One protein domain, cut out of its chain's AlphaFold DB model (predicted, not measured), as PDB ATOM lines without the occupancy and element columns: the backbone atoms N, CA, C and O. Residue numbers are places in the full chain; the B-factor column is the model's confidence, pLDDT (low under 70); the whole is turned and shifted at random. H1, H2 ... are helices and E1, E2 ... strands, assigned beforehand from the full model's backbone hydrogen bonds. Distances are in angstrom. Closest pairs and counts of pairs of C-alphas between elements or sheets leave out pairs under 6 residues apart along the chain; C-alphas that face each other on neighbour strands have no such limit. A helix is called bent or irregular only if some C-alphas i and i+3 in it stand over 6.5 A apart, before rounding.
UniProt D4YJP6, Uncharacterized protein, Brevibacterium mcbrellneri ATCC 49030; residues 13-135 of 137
ATOM      1  N   ILE A  13      33.587 -20.633 -24.624       48.72
ATOM      2  CA  ILE A  13      33.972 -21.871 -25.309       48.72
ATOM      3  C   ILE A  13      33.064 -23.021 -24.849       48.72
ATOM      4  O   ILE A  13      32.534 -23.745 -25.680       48.72
ATOM      5  N   MET A  14      32.794 -23.143 -23.548       42.88
ATOM      6  CA  MET A  14      31.880 -24.143 -22.991       42.88
ATOM      7  C   MET A  14      30.421 -23.927 -23.404       42.88
ATOM      8  O   MET A  14      29.700 -24.910 -23.489       42.88
ATOM      9  N   THR A  15      29.992 -22.693 -23.702       48.28
ATOM     10  CA  THR A  15      28.627 -22.398 -24.179       48.28
ATOM     11  C   THR A  15      28.467 -22.809 -25.647       48.28
ATOM     12  O   THR A  15      27.484 -23.442 -26.017       48.28
ATOM     13  N   LEU A  16      29.488 -22.546 -26.471       50.41
ATOM     14  CA  LEU A  16      29.579 -23.072 -27.840       50.41
ATOM     15  C   LEU A  16      29.682 -24.611 -27.855       50.41
ATOM     16  O   LEU A  16      29.145 -25.270 -28.743       50.41
ATOM     17  N   ILE A  17      30.346 -25.198 -26.853       49.31
ATOM     18  CA  ILE A  17      30.463 -26.651 -26.668       49.31
ATOM     19  C   ILE A  17      29.145 -27.265 -26.165       49.31
ATOM     20  O   ILE A  17      28.793 -28.364 -26.597       49.31
ATOM     21  N   SER A  18      28.407 -26.598 -25.271       47.28
ATOM     22  CA  SER A  18      27.208 -27.159 -24.638       47.28
ATOM     23  C   SER A  18      26.078 -27.401 -25.631       47.28
ATOM     24  O   SER A  18      25.450 -28.453 -25.558       47.28
ATOM     25  N   ASP A  19      25.888 -26.529 -26.623       46.72
ATOM     26  CA  ASP A  19      24.855 -26.733 -27.651       46.72
ATOM     27  C   ASP A  19      25.169 -27.928 -28.572       46.72
ATOM     28  O   ASP A  19      24.263 -28.622 -29.043       46.72
ATOM     29  N   GLY A  20      26.455 -28.244 -28.768       42.03
ATOM     30  CA  GLY A  20      26.903 -29.456 -29.463       42.03
ATOM     31  C   GLY A  20      26.767 -30.737 -28.627       42.03
ATOM     32  O   GLY A  20      26.563 -31.813 -29.185       42.03
ATOM     33  N   ILE A  21      26.846 -30.638 -27.295       45.31
ATOM     34  CA  ILE A  21      26.633 -31.765 -26.369       45.31
ATOM     35  C   ILE A  21      25.137 -32.079 -26.218       45.31
ATOM     36  O   ILE A  21      24.770 -33.252 -26.150       45.31
ATOM     37  N   ILE A  22      24.275 -31.055 -26.214       49.31
ATOM     38  CA  ILE A  22      22.817 -31.199 -26.069       49.31
ATOM     39  C   ILE A  22      22.191 -31.929 -27.277       49.31
ATOM     40  O   ILE A  22      21.207 -32.644 -27.106       49.31
ATOM     41  N   ASN A  23      22.788 -31.829 -28.473       48.09
ATOM     42  CA  ASN A  23      22.201 -32.334 -29.724       48.09
ATOM     43  C   ASN A  23      22.773 -33.663 -30.276       48.09
ATOM     44  O   ASN A  23      22.338 -34.103 -31.340       48.09
ATOM     45  N   GLY A  24      23.714 -34.350 -29.611       43.19
ATOM     46  CA  GLY A  24      24.217 -35.628 -30.148       43.19
ATOM     47  C   GLY A  24      25.356 -36.279 -29.363       43.19
ATOM     48  O   GLY A  24      26.502 -35.838 -29.418       43.19
ATOM     49  N   GLY A  25      25.039 -37.372 -28.661       45.91
ATOM     50  CA  GLY A  25      25.888 -38.063 -27.685       45.91
ATOM     51  C   GLY A  25      27.330 -38.390 -28.104       45.91
ATOM     52  O   GLY A  25      27.595 -38.753 -29.240       45.91
ATOM     53  N   THR A  26      28.246 -38.326 -27.125       53.19
ATOM     54  CA  THR A  26      29.656 -38.812 -27.048       53.19
ATOM     55  C   THR A  26      30.655 -38.497 -28.178       53.19
ATOM     56  O   THR A  26      31.853 -38.467 -27.910       53.19
ATOM     57  N   ARG A  27      30.224 -38.194 -29.406       57.06
ATOM     58  CA  ARG A  27      31.084 -37.895 -30.562       57.06
ATOM     59  C   ARG A  27      31.435 -36.412 -30.666       57.06
ATOM     60  O   ARG A  27      32.514 -36.084 -31.154       57.06
ATOM     61  N   ALA A  28      30.574 -35.525 -30.166       60.78
ATOM     62  CA  ALA A  28      30.822 -34.084 -30.178       60.78
ATOM     63  C   ALA A  28      32.145 -33.695 -29.479       60.78
ATOM     64  O   ALA A  28      32.936 -32.989 -30.103       60.78
ATOM     65  N   PRO A  29      32.485 -34.202 -28.271       64.06
ATOM     66  CA  PRO A  29      33.769 -33.893 -27.634       64.06
ATOM     67  C   PRO A  29      34.993 -34.305 -28.465       64.06
ATOM     68  O   PRO A  29      35.988 -33.584 -28.494       64.06
ATOM     69  N   GLN A  30      34.918 -35.440 -29.167       65.25
ATOM     70  CA  GLN A  30      36.003 -35.925 -30.022       65.25
ATOM     71  C   GLN A  30      36.188 -35.024 -31.252       65.25
ATOM     72  O   GLN A  30      37.304 -34.595 -31.534       65.25
ATOM     73  N   VAL A  31      35.094 -34.662 -31.925       68.38
ATOM     74  CA  VAL A  31      35.118 -33.739 -33.074       68.38
ATOM     75  C   VAL A  31      35.655 -32.363 -32.670       68.38
ATOM     76  O   VAL A  31      36.414 -31.743 -33.418       68.38
ATOM     77  N   TRP A  32      35.316 -31.884 -31.471       69.81
ATOM     78  CA  TRP A  32      35.855 -30.635 -30.935       69.81
ATOM     79  C   TRP A  32      37.346 -30.724 -30.638       69.81
ATOM     80  O   TRP A  32      38.084 -29.802 -30.980       69.81
ATOM     81  N   LYS A  33      37.804 -31.834 -30.050       71.25
ATOM     82  CA  LYS A  33      39.229 -32.074 -29.812       71.25
ATOM     83  C   LYS A  33      40.016 -32.060 -31.122       71.25
ATOM     84  O   LYS A  33      41.034 -31.381 -31.199       71.25
ATOM     85  N   GLU A  34      39.522 -32.755 -32.142       77.88
ATOM     86  CA  GLU A  34      40.123 -32.776 -33.481       77.88
ATOM     87  C   GLU A  34      40.144 -31.371 -34.094       77.88
ATOM     88  O   GLU A  34      41.191 -30.906 -34.529       77.88
ATOM     89  N   THR A  35      39.032 -30.637 -34.028       78.56
ATOM     90  CA  THR A  35      38.951 -29.255 -34.533       78.56
ATOM     91  C   THR A  35      39.938 -28.326 -33.828       78.56
ATOM     92  O   THR A  35      40.616 -27.534 -34.474       78.56
ATOM     93  N   ALA A  36      40.040 -28.417 -32.501       78.06
ATOM     94  CA  ALA A  36      40.968 -27.606 -31.727       78.06
ATOM     95  C   ALA A  36      42.426 -27.935 -32.076       78.06
ATOM     96  O   ALA A  36      43.242 -27.023 -32.193       78.06
ATOM     97  N   GLN A  37      42.749 -29.215 -32.285       79.69
ATOM     98  CA  GLN A  37      44.075 -29.648 -32.729       79.69
ATOM     99  C   GLN A  37      44.406 -29.136 -34.134       79.69
ATOM    100  O   GLN A  37      45.505 -28.627 -34.342       79.69
ATOM    101  N   GLU A  38      43.469 -29.221 -35.077       82.81
ATOM    102  CA  GLU A  38      43.627 -28.693 -36.438       82.81
ATOM    103  C   GLU A  38      43.865 -27.177 -36.428       82.81
ATOM    104  O   GLU A  38      44.843 -26.696 -36.997       82.81
ATOM    105  N   LEU A  39      43.022 -26.423 -35.718       84.81
ATOM    106  CA  LEU A  39      43.158 -24.972 -35.580       84.81
ATOM    107  C   LEU A  39      44.485 -24.590 -34.921       84.81
ATOM    108  O   LEU A  39      45.182 -23.699 -35.406       84.81
ATOM    109  N   HIS A  40      44.861 -25.276 -33.841       82.56
ATOM    110  CA  HIS A  40      46.133 -25.030 -33.170       82.56
ATOM    111  C   HIS A  40      47.324 -25.301 -34.096       82.56
ATOM    112  O   HIS A  40      48.250 -24.495 -34.148       82.56
ATOM    113  N   SER A  41      47.266 -26.382 -34.880       82.69
ATOM    114  CA  SER A  41      48.309 -26.738 -35.855       82.69
ATOM    115  C   SER A  41      48.422 -25.713 -36.987       82.69
ATOM    116  O   SER A  41      49.518 -25.470 -37.487       82.69
ATOM    117  N   ALA A  42      47.315 -25.063 -37.353       86.88
ATOM    118  CA  ALA A  42      47.301 -23.958 -38.310       86.88
ATOM    119  C   ALA A  42      47.776 -22.613 -37.719       86.88
ATOM    120  O   ALA A  42      47.908 -21.645 -38.463       86.88
ATOM    121  N   GLY A  43      48.050 -22.533 -36.409       88.50
ATOM    122  CA  GLY A  43      48.548 -21.323 -35.741       88.50
ATOM    123  C   GLY A  43      47.479 -20.488 -35.027       88.50
ATOM    124  O   GLY A  43      47.744 -19.356 -34.602       88.50
ATOM    125  N   PHE A  44      46.262 -21.015 -34.857       85.12
ATOM    126  CA  PHE A  44      45.250 -20.344 -34.049       85.12
ATOM    127  C   PHE A  44      45.580 -20.419 -32.557       85.12
ATOM    128  O   PHE A  44      45.896 -21.470 -31.996       85.12
ATOM    129  N   THR A  45      45.389 -19.286 -31.887       86.25
ATOM    130  CA  THR A  45      45.195 -19.234 -30.437       86.25
ATOM    131  C   THR A  45      43.692 -19.196 -30.132       86.25
ATOM    132  O   THR A  45      42.910 -18.771 -30.991       86.25
ATOM    133  N   PRO A  46      43.254 -19.562 -28.912       80.19
ATOM    134  CA  PRO A  46      41.839 -19.477 -28.537       80.19
ATOM    135  C   PRO A  46      41.236 -18.079 -28.747       80.19
ATOM    136  O   PRO A  46      40.103 -17.952 -29.200       80.19
ATOM    137  N   ILE A  47      42.020 -17.027 -28.484       83.12
ATOM    138  CA  ILE A  47      41.602 -15.630 -28.670       83.12
ATOM    139  C   ILE A  47      41.388 -15.312 -30.154       83.12
ATOM    140  O   ILE A  47      40.376 -14.713 -30.509       83.12
ATOM    141  N   ARG A  48      42.314 -15.732 -31.029       85.50
ATOM    142  CA  ARG A  48      42.200 -15.523 -32.483       85.50
ATOM    143  C   ARG A  48      40.978 -16.250 -33.049       85.50
ATOM    144  O   ARG A  48      40.251 -15.676 -33.852       85.50
ATOM    145  N   TYR A  49      40.724 -17.476 -32.589       84.62
ATOM    146  CA  TYR A  49      39.534 -18.230 -32.979       84.62
ATOM    147  C   TYR A  49      38.243 -17.524 -32.547       84.62
ATOM    148  O   TYR A  49      37.361 -17.310 -33.375       84.62
ATOM    149  N   PHE A  50      38.150 -17.116 -31.276       82.31
ATOM    150  CA  PHE A  50      36.977 -16.414 -30.755       82.31
ATOM    151  C   PHE A  50      36.691 -15.126 -31.534       82.31
ATOM    152  O   PHE A  50      35.566 -14.894 -31.970       82.31
ATOM    153  N   LEU A  51      37.729 -14.324 -31.780       86.62
ATOM    154  CA  LEU A  51      37.615 -13.096 -32.556       86.62
ATOM    155  C   LEU A  51      37.084 -13.356 -33.971       86.62
ATOM    156  O   LEU A  51      36.173 -12.666 -34.420       86.62
ATOM    157  N   LEU A  52      37.625 -14.358 -34.668       89.19
ATOM    158  CA  LEU A  52      37.155 -14.713 -36.003       89.19
ATOM    159  C   LEU A  52      35.697 -15.190 -35.984       89.19
ATOM    160  O   LEU A  52      34.907 -14.780 -36.832       89.19
ATOM    161  N   ALA A  53      35.321 -16.008 -35.001       85.31
ATOM    162  CA  ALA A  53      33.959 -16.509 -34.857       85.31
ATOM    163  C   ALA A  53      32.934 -15.381 -34.637       85.31
ATOM    164  O   ALA A  53      31.865 -15.390 -35.258       85.31
ATOM    165  N   GLU A  54      33.269 -14.381 -33.818       84.19
ATOM    166  CA  GLU A  54      32.436 -13.190 -33.607       84.19
ATOM    167  C   GLU A  54      32.292 -12.364 -34.890       84.19
ATOM    168  O   GLU A  54      31.181 -11.984 -35.277       84.19
ATOM    169  N   LEU A  55      33.396 -12.134 -35.606       88.50
ATOM    170  CA  LEU A  55      33.377 -11.381 -36.858       88.50
ATOM    171  C   LEU A  55      32.551 -12.084 -37.942       88.50
ATOM    172  O   LEU A  55      31.744 -11.438 -38.610       88.50
ATOM    173  N   LEU A  56      32.690 -13.405 -38.078       88.19
ATOM    174  CA  LEU A  56      31.901 -14.206 -39.012       88.19
ATOM    175  C   LEU A  56      30.415 -14.222 -38.648       88.19
ATOM    176  O   LEU A  56      29.555 -14.121 -39.523       88.19
ATOM    177  N   SER A  57      30.093 -14.272 -37.355       83.25
ATOM    178  CA  SER A  57      28.711 -14.154 -36.881       83.25
ATOM    179  C   SER A  57      28.114 -12.786 -37.228       83.25
ATOM    180  O   SER A  57      26.954 -12.697 -37.638       83.25
ATOM    181  N   GLY A  58      28.912 -11.718 -37.128       82.88
ATOM    182  CA  GLY A  58      28.556 -10.381 -37.600       82.88
ATOM    183  C   GLY A  58      28.339 -10.314 -39.116       82.88
ATOM    184  O   GLY A  58      27.311  -9.800 -39.554       82.88
ATOM    185  N   ALA A  59      29.260 -10.869 -39.907       86.38
ATOM    186  CA  ALA A  59      29.165 -10.923 -41.369       86.38
ATOM    187  C   ALA A  59      27.925 -11.706 -41.835       86.38
ATOM    188  O   ALA A  59      27.184 -11.247 -42.707       86.38
ATOM    189  N   ARG A  60      27.611 -12.838 -41.184       83.75
ATOM    190  CA  ARG A  60      26.386 -13.612 -41.448       83.75
ATOM    191  C   ARG A  60      25.130 -12.779 -41.219       83.75
ATOM    192  O   ARG A  60      24.254 -12.756 -42.075       83.75
ATOM    193  N   LYS A  61      25.040 -12.075 -40.083       83.75
ATOM    194  CA  LYS A  61      23.887 -11.211 -39.758       83.75
ATOM    195  C   LYS A  61      23.682 -10.086 -40.776       83.75
ATOM    196  O   LYS A  61      22.556  -9.638 -40.954       83.75
ATOM    197  N   LYS A  62      24.752  -9.641 -41.440       84.62
ATOM    198  CA  LYS A  62      24.712  -8.625 -42.501       84.62
ATOM    199  C   LYS A  62      24.428  -9.192 -43.896       84.62
ATOM    200  O   LYS A  62      24.285  -8.413 -44.830       84.62
ATOM    201  N   GLY A  63      24.350 -10.516 -44.047       85.56
ATOM    202  CA  GLY A  63      24.181 -11.164 -45.349       85.56
ATOM    203  C   GLY A  63      25.435 -11.127 -46.228       85.56
ATOM    204  O   GLY A  63      25.324 -11.251 -47.440       85.56
ATOM    205  N   GLU A  64      26.623 -10.947 -45.639       87.19
ATOM    206  CA  GLU A  64      27.899 -10.899 -46.375       87.19
ATOM    207  C   GLU A  64      28.455 -12.303 -46.679       87.19
ATOM    208  O   GLU A  64      29.340 -12.450 -47.520       87.19
ATOM    209  N   LEU A  65      27.942 -13.341 -46.008       87.69
ATOM    210  CA  LEU A  65      28.360 -14.728 -46.207       87.69
ATOM    211  C   LEU A  65      27.447 -15.454 -47.194       87.69
ATOM    212  O   LEU A  65      26.311 -15.797 -46.879       87.69
ATOM    213  N   ASP A  66      28.009 -15.752 -48.355       87.56
ATOM    214  CA  ASP A  66      27.444 -16.627 -49.378       87.56
ATOM    215  C   ASP A  66      28.084 -18.032 -49.365       87.56
ATOM    216  O   ASP A  66      29.306 -18.149 -49.245       87.56
ATOM    217  N   GLN A  67      27.272 -19.090 -49.466       86.69
ATOM    218  CA  GLN A  67      27.748 -20.481 -49.380       86.69
ATOM    219  C   GLN A  67      28.539 -20.912 -50.614       86.69
ATOM    220  O   GLN A  67      29.502 -21.666 -50.484       86.69
ATOM    221  N   GLU A  68      28.141 -20.449 -51.796       86.56
ATOM    222  CA  GLU A  68      28.799 -20.801 -53.050       86.56
ATOM    223  C   GLU A  68      30.186 -20.151 -53.121       86.56
ATOM    224  O   GLU A  68      31.177 -20.818 -53.418       86.56
ATOM    225  N   ALA A  69      30.281 -18.877 -52.738       87.62
ATOM    226  CA  ALA A  69      31.527 -18.123 -52.737       87.62
ATOM    227  C   ALA A  69      32.464 -18.510 -51.583       87.62
ATOM    228  O   ALA A  69      33.663 -18.685 -51.797       87.62
ATOM    229  N   HIS A  70      31.952 -18.660 -50.357       90.69
ATOM    230  CA  HIS A  70      32.792 -18.795 -49.158       90.69
ATOM    231  C   HIS A  70      32.818 -20.203 -48.565       90.69
ATOM    232  O   HIS A  70      33.515 -20.421 -47.577       90.69
ATOM    233  N   GLY A  71      32.088 -21.169 -49.132       87.31
ATOM    234  CA  GLY A  71      31.994 -22.532 -48.597       87.31
ATOM    235  C   GLY A  71      33.350 -23.202 -48.376       87.31
ATOM    236  O   GLY A  71      33.531 -23.905 -47.390       87.31
ATOM    237  N   HIS A  72      34.331 -22.900 -49.228       90.25
ATOM    238  CA  HIS A  72      35.705 -23.400 -49.130       90.25
ATOM    239  C   HIS A  72      36.446 -22.976 -47.844       90.25
ATOM    240  O   HIS A  72      37.424 -23.616 -47.467       90.25
ATOM    241  N   LEU A  73      35.988 -21.927 -47.152       90.75
ATOM    242  CA  LEU A  73      36.540 -21.480 -45.866       90.75
ATOM    243  C   LEU A  73      36.028 -22.319 -44.680       90.75
ATOM    244  O   LEU A  73      36.480 -22.148 -43.544       90.75
ATOM    245  N   PHE A  74      35.073 -23.223 -44.903       89.31
ATOM    246  CA  PHE A  74      34.406 -23.975 -43.849       89.31
ATOM    247  C   PHE A  74      34.424 -25.477 -44.152       89.31
ATOM    248  O   PHE A  74      33.940 -25.922 -45.186       89.31
ATOM    249  N   LYS A  75      34.878 -26.288 -43.192       85.06
ATOM    250  CA  LYS A  75      34.653 -27.746 -43.194       85.06
ATOM    251  C   LYS A  75      33.182 -28.098 -43.016       85.06
ATOM    252  O   LYS A  75      32.709 -29.115 -43.513       85.06
ATOM    253  N   GLN A  76      32.471 -27.271 -42.259       82.44
ATOM    254  CA  GLN A  76      31.035 -27.384 -42.068       82.44
ATOM    255  C   GLN A  76      30.440 -25.992 -42.176       82.44
ATOM    256  O   GLN A  76      30.733 -25.122 -41.350       82.44
ATOM    257  N   TRP A  77      29.621 -25.799 -43.208       81.50
ATOM    258  CA  TRP A  77      28.863 -24.572 -43.391       81.50
ATOM    259  C   TRP A  77      27.864 -24.380 -42.248       81.50
ATOM    260  O   TRP A  77      27.488 -25.326 -41.554       81.50
ATOM    261  N   TYR A  78      27.422 -23.142 -42.063       70.62
ATOM    262  CA  TYR A  78      26.390 -22.807 -41.097       70.62
ATOM    263  C   TYR A  78      25.138 -23.675 -41.278       70.62
ATOM    264  O   TYR A  78      24.533 -23.693 -42.348       70.62
ATOM    265  N   GLN A  79      24.733 -24.354 -40.205       67.19
ATOM    266  CA  GLN A  79      23.468 -25.082 -40.107       67.19
ATOM    267  C   GLN A  79      22.634 -24.504 -38.955       67.19
ATOM    268  O   GLN A  79      23.185 -24.048 -37.945       67.19
ATOM    269  N   ASP A  80      21.311 -24.492 -39.115       47.91
ATOM    270  CA  ASP A  80      20.389 -24.165 -38.024       47.91
ATOM    271  C   ASP A  80      20.367 -25.308 -36.988       47.91
ATOM    272  O   ASP A  80      20.476 -26.471 -37.385       47.91
ATOM    273  N   PRO A  81      20.259 -25.016 -35.672       49.50
ATOM    274  CA  PRO A  81      19.822 -23.750 -35.074       49.50
ATOM    275  C   PRO A  81      20.931 -22.872 -34.431       49.50
ATOM    276  O   PRO A  81      20.642 -22.188 -33.458       49.50
ATOM    277  N   PHE A  82      22.135 -22.776 -35.027       45.09
ATOM    278  CA  PHE A  82      23.154 -21.706 -34.817       45.09
ATOM    279  C   PHE A  82      24.150 -21.789 -33.622       45.09
ATOM    280  O   PHE A  82      23.734 -21.921 -32.482       45.09
ATOM    281  N   PRO A  83      25.448 -21.475 -33.841       52.78
ATOM    282  CA  PRO A  83      26.284 -21.888 -34.957       52.78
ATOM    283  C   PRO A  83      27.026 -23.196 -34.637       52.78
ATOM    284  O   PRO A  83      27.835 -23.255 -33.717       52.78
ATOM    285  N   ALA A  84      26.859 -24.202 -35.495       66.75
ATOM    286  CA  ALA A  84      27.773 -25.341 -35.595       66.75
ATOM    287  C   ALA A  84      28.570 -25.259 -36.911       66.75
ATOM    288  O   ALA A  84      28.545 -26.187 -37.715       66.75
ATOM    289  N   PHE A  85      29.216 -24.116 -37.189       70.94
ATOM    290  CA  PHE A  85      30.172 -24.051 -38.300       70.94
ATOM    291  C   PHE A  85      31.531 -24.576 -37.838       70.94
ATOM    292  O   PHE A  85      31.935 -24.386 -36.690       70.94
ATOM    293  N   ARG A  86      32.262 -25.208 -38.754       80.50
ATOM    294  CA  ARG A  86      33.659 -25.595 -38.537       80.50
ATOM    295  C   ARG A  86      34.504 -24.926 -39.598       80.50
ATOM    296  O   ARG A  86      34.204 -25.044 -40.783       80.50
ATOM    297  N   LEU A  87      35.543 -24.225 -39.163       87.12
ATOM    298  CA  LEU A  87      36.493 -23.581 -40.061       87.12
ATOM    299  C   LEU A  87      37.349 -24.643 -40.755       87.12
ATOM    300  O   LEU A  87      37.730 -25.637 -40.136       87.12
ATOM    301  N   GLU A  88      37.674 -24.412 -42.022       89.62
ATOM    302  CA  GLU A  88      38.785 -25.107 -42.668       89.62
ATOM    303  C   GLU A  88      40.089 -24.426 -42.247       89.62
ATOM    304  O   GLU A  88      40.454 -23.389 -42.790       89.62
ATOM    305  N   ALA A  89      40.748 -24.962 -41.215       87.88
ATOM    306  CA  ALA A  89      41.848 -24.297 -40.511       87.88
ATOM    307  C   ALA A  89      42.954 -23.790 -41.454       87.88
ATOM    308  O   ALA A  89      43.442 -22.672 -41.290       87.88
ATOM    309  N   GLU A  90      43.298 -24.579 -42.471       92.06
ATOM    310  CA  GLU A  90      44.321 -24.235 -43.460       92.06
ATOM    311  C   GLU A  90      43.893 -23.079 -44.373       92.06
ATOM    312  O   GLU A  90      44.697 -22.193 -44.664       92.06
ATOM    313  N   ALA A  91      42.614 -23.022 -44.759       93.44
ATOM    314  CA  ALA A  91      42.083 -21.947 -45.595       93.44
ATOM    315  C   ALA A  91      42.130 -20.575 -44.896       93.44
ATOM    316  O   ALA A  91      42.124 -19.544 -45.563       93.44
ATOM    317  N   TRP A  92      42.221 -20.550 -43.562       94.00
ATOM    318  CA  TRP A  92      42.305 -19.321 -42.769       94.00
ATOM    319  C   TRP A  92      43.728 -18.875 -42.420       94.00
ATOM    320  O   TRP A  92      43.890 -17.828 -41.790       94.00
ATOM    321  N   LYS A  93      44.773 -19.592 -42.852       94.31
ATOM    322  CA  LYS A  93      46.162 -19.139 -42.661       94.31
ATOM    323  C   LYS A  93      46.434 -17.728 -43.203       94.31
ATOM    324  O   LYS A  93      47.008 -16.941 -42.453       94.31
ATOM    325  N   PRO A  94      45.937 -17.329 -44.393       94.19
ATOM    326  CA  PRO A  94      46.133 -15.963 -44.880       94.19
ATOM    327  C   PRO A  94      45.539 -14.893 -43.951       94.19
ATOM    328  O   PRO A  94      46.064 -13.786 -43.852       94.19
ATOM    329  N   TRP A  95      44.458 -15.207 -43.228       94.50
ATOM    330  CA  TRP A  95      43.896 -14.300 -42.225       94.50
ATOM    331  C   TRP A  95      44.818 -14.156 -41.008       94.50
ATOM    332  O   TRP A  95      45.015 -13.046 -40.518       94.50
ATOM    333  N   LEU A  96      45.415 -15.259 -40.542       92.88
ATOM    334  CA  LEU A  96      46.382 -15.238 -39.442       92.88
ATOM    335  C   LEU A  96      47.642 -14.444 -39.807       92.88
ATOM    336  O   LEU A  96      48.064 -13.590 -39.030       92.88
ATOM    337  N   GLU A  97      48.187 -14.669 -41.003       93.50
ATOM    338  CA  GLU A  97      49.353 -13.942 -41.524       93.50
ATOM    339  C   GLU A  97      49.102 -12.427 -41.564       93.50
ATOM    340  O   GLU A  97      49.964 -11.629 -41.199       93.50
ATOM    341  N   ARG A  98      47.884 -12.014 -41.930       92.25
ATOM    342  CA  ARG A  98      47.469 -10.603 -41.923       92.25
ATOM    343  C   ARG A  98      47.442  -9.993 -40.530       92.25
ATOM    344  O   ARG A  98      47.889  -8.862 -40.348       92.25
ATOM    345  N   LEU A  99      46.960 -10.735 -39.534       90.44
ATOM    346  CA  LEU A  99      47.003 -10.269 -38.146       90.44
ATOM    347  C   LEU A  99      48.437 -10.095 -37.641       90.44
ATOM    348  O   LEU A  99      48.707  -9.189 -36.854       90.44
ATOM    349  N   GLU A 100      49.358 -10.948 -38.085       89.00
ATOM    350  CA  GLU A 100      50.778 -10.850 -37.737       89.00
ATOM    351  C   GLU A 100      51.453  -9.643 -38.394       89.00
ATOM    352  O   GLU A 100      52.350  -9.044 -37.806       89.00
ATOM    353  N   GLN A 101      50.940  -9.201 -39.543       88.69
ATOM    354  CA  GLN A 101      51.304  -7.940 -40.199       88.69
ATOM    355  C   GLN A 101      50.609  -6.710 -39.580       88.69
ATOM    356  O   GLN A 101      50.617  -5.633 -40.170       88.69
ATOM    357  N   ALA A 102      50.010  -6.856 -38.393       85.62
ATOM    358  CA  ALA A 102      49.272  -5.814 -37.679       85.62
ATOM    359  C   ALA A 102      48.060  -5.242 -38.442       85.62
ATOM    360  O   ALA A 102      47.578  -4.157 -38.101       85.62
ATOM    361  N   GLN A 103      47.515  -5.970 -39.427       86.12
ATOM    362  CA  GLN A 103      46.268  -5.552 -40.060       86.12
ATOM    363  C   GLN A 103      45.092  -5.655 -39.075       86.12
ATOM    364  O   GLN A 103      44.991  -6.622 -38.309       86.12
ATOM    365  N   PRO A 104      44.141  -4.704 -39.122       88.44
ATOM    366  CA  PRO A 104      42.920  -4.786 -38.336       88.44
ATOM    367  C   PRO A 104      42.144  -6.084 -38.636       88.44
ATOM    368  O   PRO A 104      41.905  -6.386 -39.806       88.44
ATOM    369  N   PRO A 105      41.646  -6.820 -37.625       89.12
ATOM    370  CA  PRO A 105      40.955  -8.100 -37.827       89.12
ATOM    371  C   PRO A 105      39.748  -8.046 -38.772       89.12
ATOM    372  O   PRO A 105      39.517  -8.973 -39.548       89.12
ATOM    373  N   ILE A 106      39.002  -6.937 -38.739       88.88
ATOM    374  CA  ILE A 106      37.879  -6.677 -39.651       88.88
ATOM    375  C   ILE A 106      38.375  -6.533 -41.094       88.88
ATOM    376  O   ILE A 106      37.742  -7.042 -42.016       88.88
ATOM    377  N   ARG A 107      39.515  -5.864 -41.299       87.12
ATOM    378  CA  ARG A 107      40.108  -5.679 -42.626       87.12
ATOM    379  C   ARG A 107      40.651  -6.996 -43.161       87.12
ATOM    380  O   ARG A 107      40.328  -7.364 -44.285       87.12
ATOM    381  N   ALA A 108      41.372  -7.740 -42.325       90.69
ATOM    382  CA  ALA A 108      41.833  -9.082 -42.649       90.69
ATOM    383  C   ALA A 108      40.659  -9.997 -43.040       90.69
ATOM    384  O   ALA A 108      40.754 -10.716 -44.030       90.69
ATOM    385  N   LEU A 109      39.525  -9.939 -42.326       91.75
ATOM    386  CA  LEU A 109      38.321 -10.687 -42.710       91.75
ATOM    387  C   LEU A 109      37.755 -10.207 -44.055       91.75
ATOM    388  O   LEU A 109      37.403 -11.028 -44.892       91.75
ATOM    389  N   SER A 110      37.691  -8.895 -44.284       90.25
ATOM    390  CA  SER A 110      37.209  -8.336 -45.552       90.25
ATOM    391  C   SER A 110      38.029  -8.839 -46.746       90.25
ATOM    392  O   SER A 110      37.447  -9.191 -47.768       90.25
ATOM    393  N   HIS A 111      39.352  -8.973 -46.594       90.19
ATOM    394  CA  HIS A 111      40.206  -9.605 -47.606       90.19
ATOM    395  C   HIS A 111      39.846 -11.071 -47.856       90.19
ATOM    396  O   HIS A 111      39.863 -11.506 -49.003       90.19
ATOM    397  N   MET A 112      39.512 -11.828 -46.807       92.38
ATOM    398  CA  MET A 112      39.109 -13.231 -46.958       92.38
ATOM    399  C   MET A 112      37.772 -13.378 -47.686       92.38
ATOM    400  O   MET A 112      37.611 -14.305 -48.472       92.38
ATOM    401  N   LEU A 113      36.816 -12.480 -47.434       91.19
ATOM    402  CA  LEU A 113      35.463 -12.583 -47.991       91.19
ATOM    403  C   LEU A 113      35.329 -11.936 -49.376       91.19
ATOM    404  O   LEU A 113      34.576 -12.411 -50.215       91.19
ATOM    405  N   HIS A 114      36.047 -10.847 -49.640       87.81
ATOM    406  CA  HIS A 114      35.838 -10.045 -50.851       87.81
ATOM    407  C   HIS A 114      37.089  -9.912 -51.733       87.81
ATOM    408  O   HIS A 114      37.031  -9.292 -52.800       87.81
ATOM    409  N   GLY A 115      38.219 -10.494 -51.320       81.50
ATOM    410  CA  GLY A 115      39.483 -10.403 -52.047       81.50
ATOM    411  C   GLY A 115      39.981  -8.961 -52.144       81.50
ATOM    412  O   GLY A 115      40.053  -8.244 -51.148       81.50
ATOM    413  N   GLU A 116      40.327  -8.523 -53.355       71.44
ATOM    414  CA  GLU A 116      40.788  -7.151 -53.629       71.44
ATOM    415  C   GLU A 116      39.655  -6.109 -53.587       71.44
ATOM    416  O   GLU A 116      39.907  -4.909 -53.462       71.44
ATOM    417  N   LYS A 117      38.387  -6.534 -53.663       69.69
ATOM    418  CA  LYS A 117      37.231  -5.628 -53.620       69.69
ATOM    419  C   LYS A 117      36.844  -5.331 -52.180       69.69
ATOM    420  O   LYS A 117      35.868  -5.857 -51.656       69.69
ATOM    421  N   LEU A 118      37.625  -4.478 -51.535       67.81
ATOM    422  CA  LEU A 118      37.498  -4.263 -50.101       67.81
ATOM    423  C   LEU A 118      36.409  -3.253 -49.749       67.81
ATOM    424  O   LEU A 118      36.340  -2.151 -50.300       67.81
ATOM    425  N   SER A 119      35.599  -3.611 -48.755       64.31
ATOM    426  CA  SER A 119      34.604  -2.705 -48.188       64.31
ATOM    427  C   SER A 119      35.295  -1.562 -47.426       64.31
ATOM    428  O   SER A 119      36.310  -1.789 -46.755       64.31
ATOM    429  N   PRO A 120      34.775  -0.321 -47.499       63.22
ATOM    430  CA  PRO A 120      35.304   0.796 -46.723       63.22
ATOM    431  C   PRO A 120      35.261   0.496 -45.220       63.22
ATOM    432  O   PRO A 120      34.247   0.023 -44.712       63.22
ATOM    433  N   MET A 121      36.332   0.828 -44.497       65.12
ATOM    434  CA  MET A 121      36.400   0.648 -43.039       65.12
ATOM    435  C   MET A 121      35.556   1.672 -42.272       65.12
ATOM    436  O   MET A 121      35.251   1.482 -41.097       65.12
ATOM    437  N   GLY A 122      35.178   2.765 -42.930       64.31
ATOM    438  CA  GLY A 122      34.376   3.829 -42.349       64.31
ATOM    439  C   GLY A 122      34.318   5.053 -43.252       64.31
ATOM    440  O   GLY A 122      34.874   5.073 -44.354       64.31
ATOM    441  N   MET A 123      33.633   6.086 -42.772       61.62
ATOM    442  CA  MET A 123      33.594   7.398 -43.411       61.62
ATOM    443  C   MET A 123      34.183   8.436 -42.464       61.62
ATOM    444  O   MET A 123      33.786   8.505 -41.303       61.62
ATOM    445  N   VAL A 124      35.087   9.264 -42.980       68.31
ATOM    446  CA  VAL A 124      35.489  10.510 -42.325       68.31
ATOM    447  C   VAL A 124      34.720  11.630 -42.993       68.31
ATOM    448  O   VAL A 124      34.736  11.772 -44.217       68.31
ATOM    449  N   VAL A 125      34.032  12.423 -42.180       61.19
ATOM    450  CA  VAL A 125      33.498  13.707 -42.620       61.19
ATOM    451  C   VAL A 125      34.577  14.733 -42.318       61.19
ATOM    452  O   VAL A 125      34.940  14.938 -41.163       61.19
ATOM    453  N   SER A 126      35.144  15.316 -43.367       66.56
ATOM    454  CA  SER A 126      36.094  16.418 -43.228       66.56
ATOM    455  C   SER A 126      35.414  17.645 -42.609       66.56
ATOM    456  O   SER A 126      34.191  17.790 -42.656       66.56
ATOM    457  N   TYR A 127      36.206  18.575 -42.074       64.94
ATOM    458  CA  TYR A 127      35.687  19.845 -41.556       64.94
ATOM    459  C   TYR A 127      34.972  20.694 -42.628       64.94
ATOM    460  O   TYR A 127      34.145  21.529 -42.277       64.94
ATOM    461  N   SER A 128      35.234  20.459 -43.922       76.00
ATOM    462  CA  SER A 128      34.528  21.083 -45.053       76.00
ATOM    463  C   SER A 128      33.215  20.378 -45.432       76.00
ATOM    464  O   SER A 128      32.538  20.809 -46.362       76.00
ATOM    465  N   GLY A 129      32.831  19.304 -44.729       63.69
ATOM    466  CA  GLY A 129      31.617  18.522 -44.992       63.69
ATOM    467  C   GLY A 129      31.772  17.453 -46.079       63.69
ATOM    468  O   GLY A 129      30.834  16.700 -46.347       63.69
ATOM    469  N   GLU A 130      32.953  17.340 -46.685       71.38
ATOM    470  CA  GLU A 130      33.249  16.328 -47.694       71.38
ATOM    471  C   GLU A 130      33.379  14.944 -47.044       71.38
ATOM    472  O   GLU A 130      34.078  14.779 -46.037       71.38
ATOM    473  N   ARG A 131      32.685  13.949 -47.611       67.31
ATOM    474  CA  ARG A 131      32.690  12.564 -47.126       67.31
ATOM    475  C   ARG A 131      33.791  11.782 -47.827       67.31
ATOM    476  O   ARG A 131      33.650  11.443 -48.999       67.31
ATOM    477  N   MET A 132      34.837  11.426 -47.093       69.31
ATOM    478  CA  MET A 132      35.869  10.512 -47.575       69.31
ATOM    479  C   MET A 132      35.646   9.111 -47.010       69.31
ATOM    480  O   MET A 132      35.443   8.922 -45.810       69.31
ATOM    481  N   ARG A 133      35.677   8.108 -47.892       70.75
ATOM    482  CA  ARG A 133      35.656   6.692 -47.507       70.75
ATOM    483  C   ARG A 133      37.072   6.280 -47.123       70.75
ATOM    484  O   ARG A 133      37.980   6.436 -47.933       70.75
ATOM    485  N   ILE A 134      37.256   5.735 -45.923       62.28
ATOM    486  CA  ILE A 134      38.543   5.152 -45.543       62.28
ATOM    487  C   ILE A 134      38.627   3.765 -46.171       62.28
ATOM    488  O   ILE A 134      37.873   2.859 -45.808       62.28
ATOM    489  N   VAL A 135      39.566   3.607 -47.096       60.22
ATOM    490  CA  VAL A 135      40.006   2.315 -47.616       60.22
ATOM    491  C   VAL A 135      41.488   2.229 -47.258       60.22
ATOM    492  O   VAL A 135      42.289   2.949 -47.839       60.22
TER     493      VAL A 135
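AT A GLANCE: This is residues 13 to 135 of the 137 residues of an uncharacterized protein of Brevibacterium mcbrellneri ATCC 49030 (UniProt D4YJP6). A group of crossed helices has a helical hairpin, H1 and H2, at one end and an arm, the two-stranded hairpin of E2 and E3, at the other. Between them H3, H5 and H6 make the core, with H6 packed on both H3 and H5, while H4 and the short E1 lie to one side. The printed part has 123 residues with six named helices and three named strands, in the order H1, H2, H3, H4, E1, H5, H6, E2, E3; the class is mostly helix, and the sheet E2 - E3 is antiparallel. It is only just loose, close to compact, with a radius of gyration of the C-alphas of 16.9 A, and spans 63 by 29 by 27 A, the arm adding to the length.

HOW THE PARTS SIT: H1, residues 13 to 22, and H2, residues 28 to 41, form a helical hairpin: they touch, closest at the C-alphas of Gly 20 and Ala 28, 6.1 A apart, at a shallow tilt of 34 degrees, only just short of steep, opposite ways. H3, residues 46 to 61, touches H6, residues 105 to 114, at a steep tilt of 52 degrees, the closest C-alphas being those of Leu 55 and Ile 106, 7.1 A apart. H5, residues 89 to 100, is the hub. It touches H6 at a steep tilt of 46 degrees, opposite ways, closest at the C-alphas of Trp 95 and Ala 108, 5.6 A apart. H5 and H2 only just touch, only at their ends, closest at the C-alphas of Leu 39 and Ala 89, 5.1 A apart. H4, residues 67 to 73, only just touches H5, with 3 pairs of C-alphas within 8 A, the closest those of Leu 73 and Ala 91, 5.6 A apart. E1, residues 74 to 76, pairs with no named strand, but with residues 86 to 87, antiparallel. E2, residues 122 to 125, and E3, residues 131 to 134, are an antiparallel hairpin, with N 124 and O 132 within hydrogen-bond range at 2.9 A. Every O i to N i+4 pair is within range in H2, H3 and H6, against 4 of 6 in H1, 5 of 8 in H5 and 1 of 3 in H4, where 1 of 4 O i to N i+3 pairs is.

IN THESE COORDINATES: H1 begins at C-alpha 13 (33.972, -21.871, -25.309). H2 is 19.8 A long, H3 22.7 A and H5 16.4 A. H4 and H5 are irregular: C-alphas 69 and 72 are 7.6 A apart, and C-alphas 91 and 94 are 7.3 A apart. E3 ends at C-alpha 134 (38.543, 5.152, -45.543).

THE WHOLE: The two C-alphas farthest apart, those of Thr 26 and Ser 128, are 62.7 A apart. The printed part has no cut. The link from E1 to H5, residues 77 to 88, is long. The mean pLDDT of the printed part is 76.1, and 42 residues are under 70, among them 13 to 32, 79 to 84 and 117 to 127.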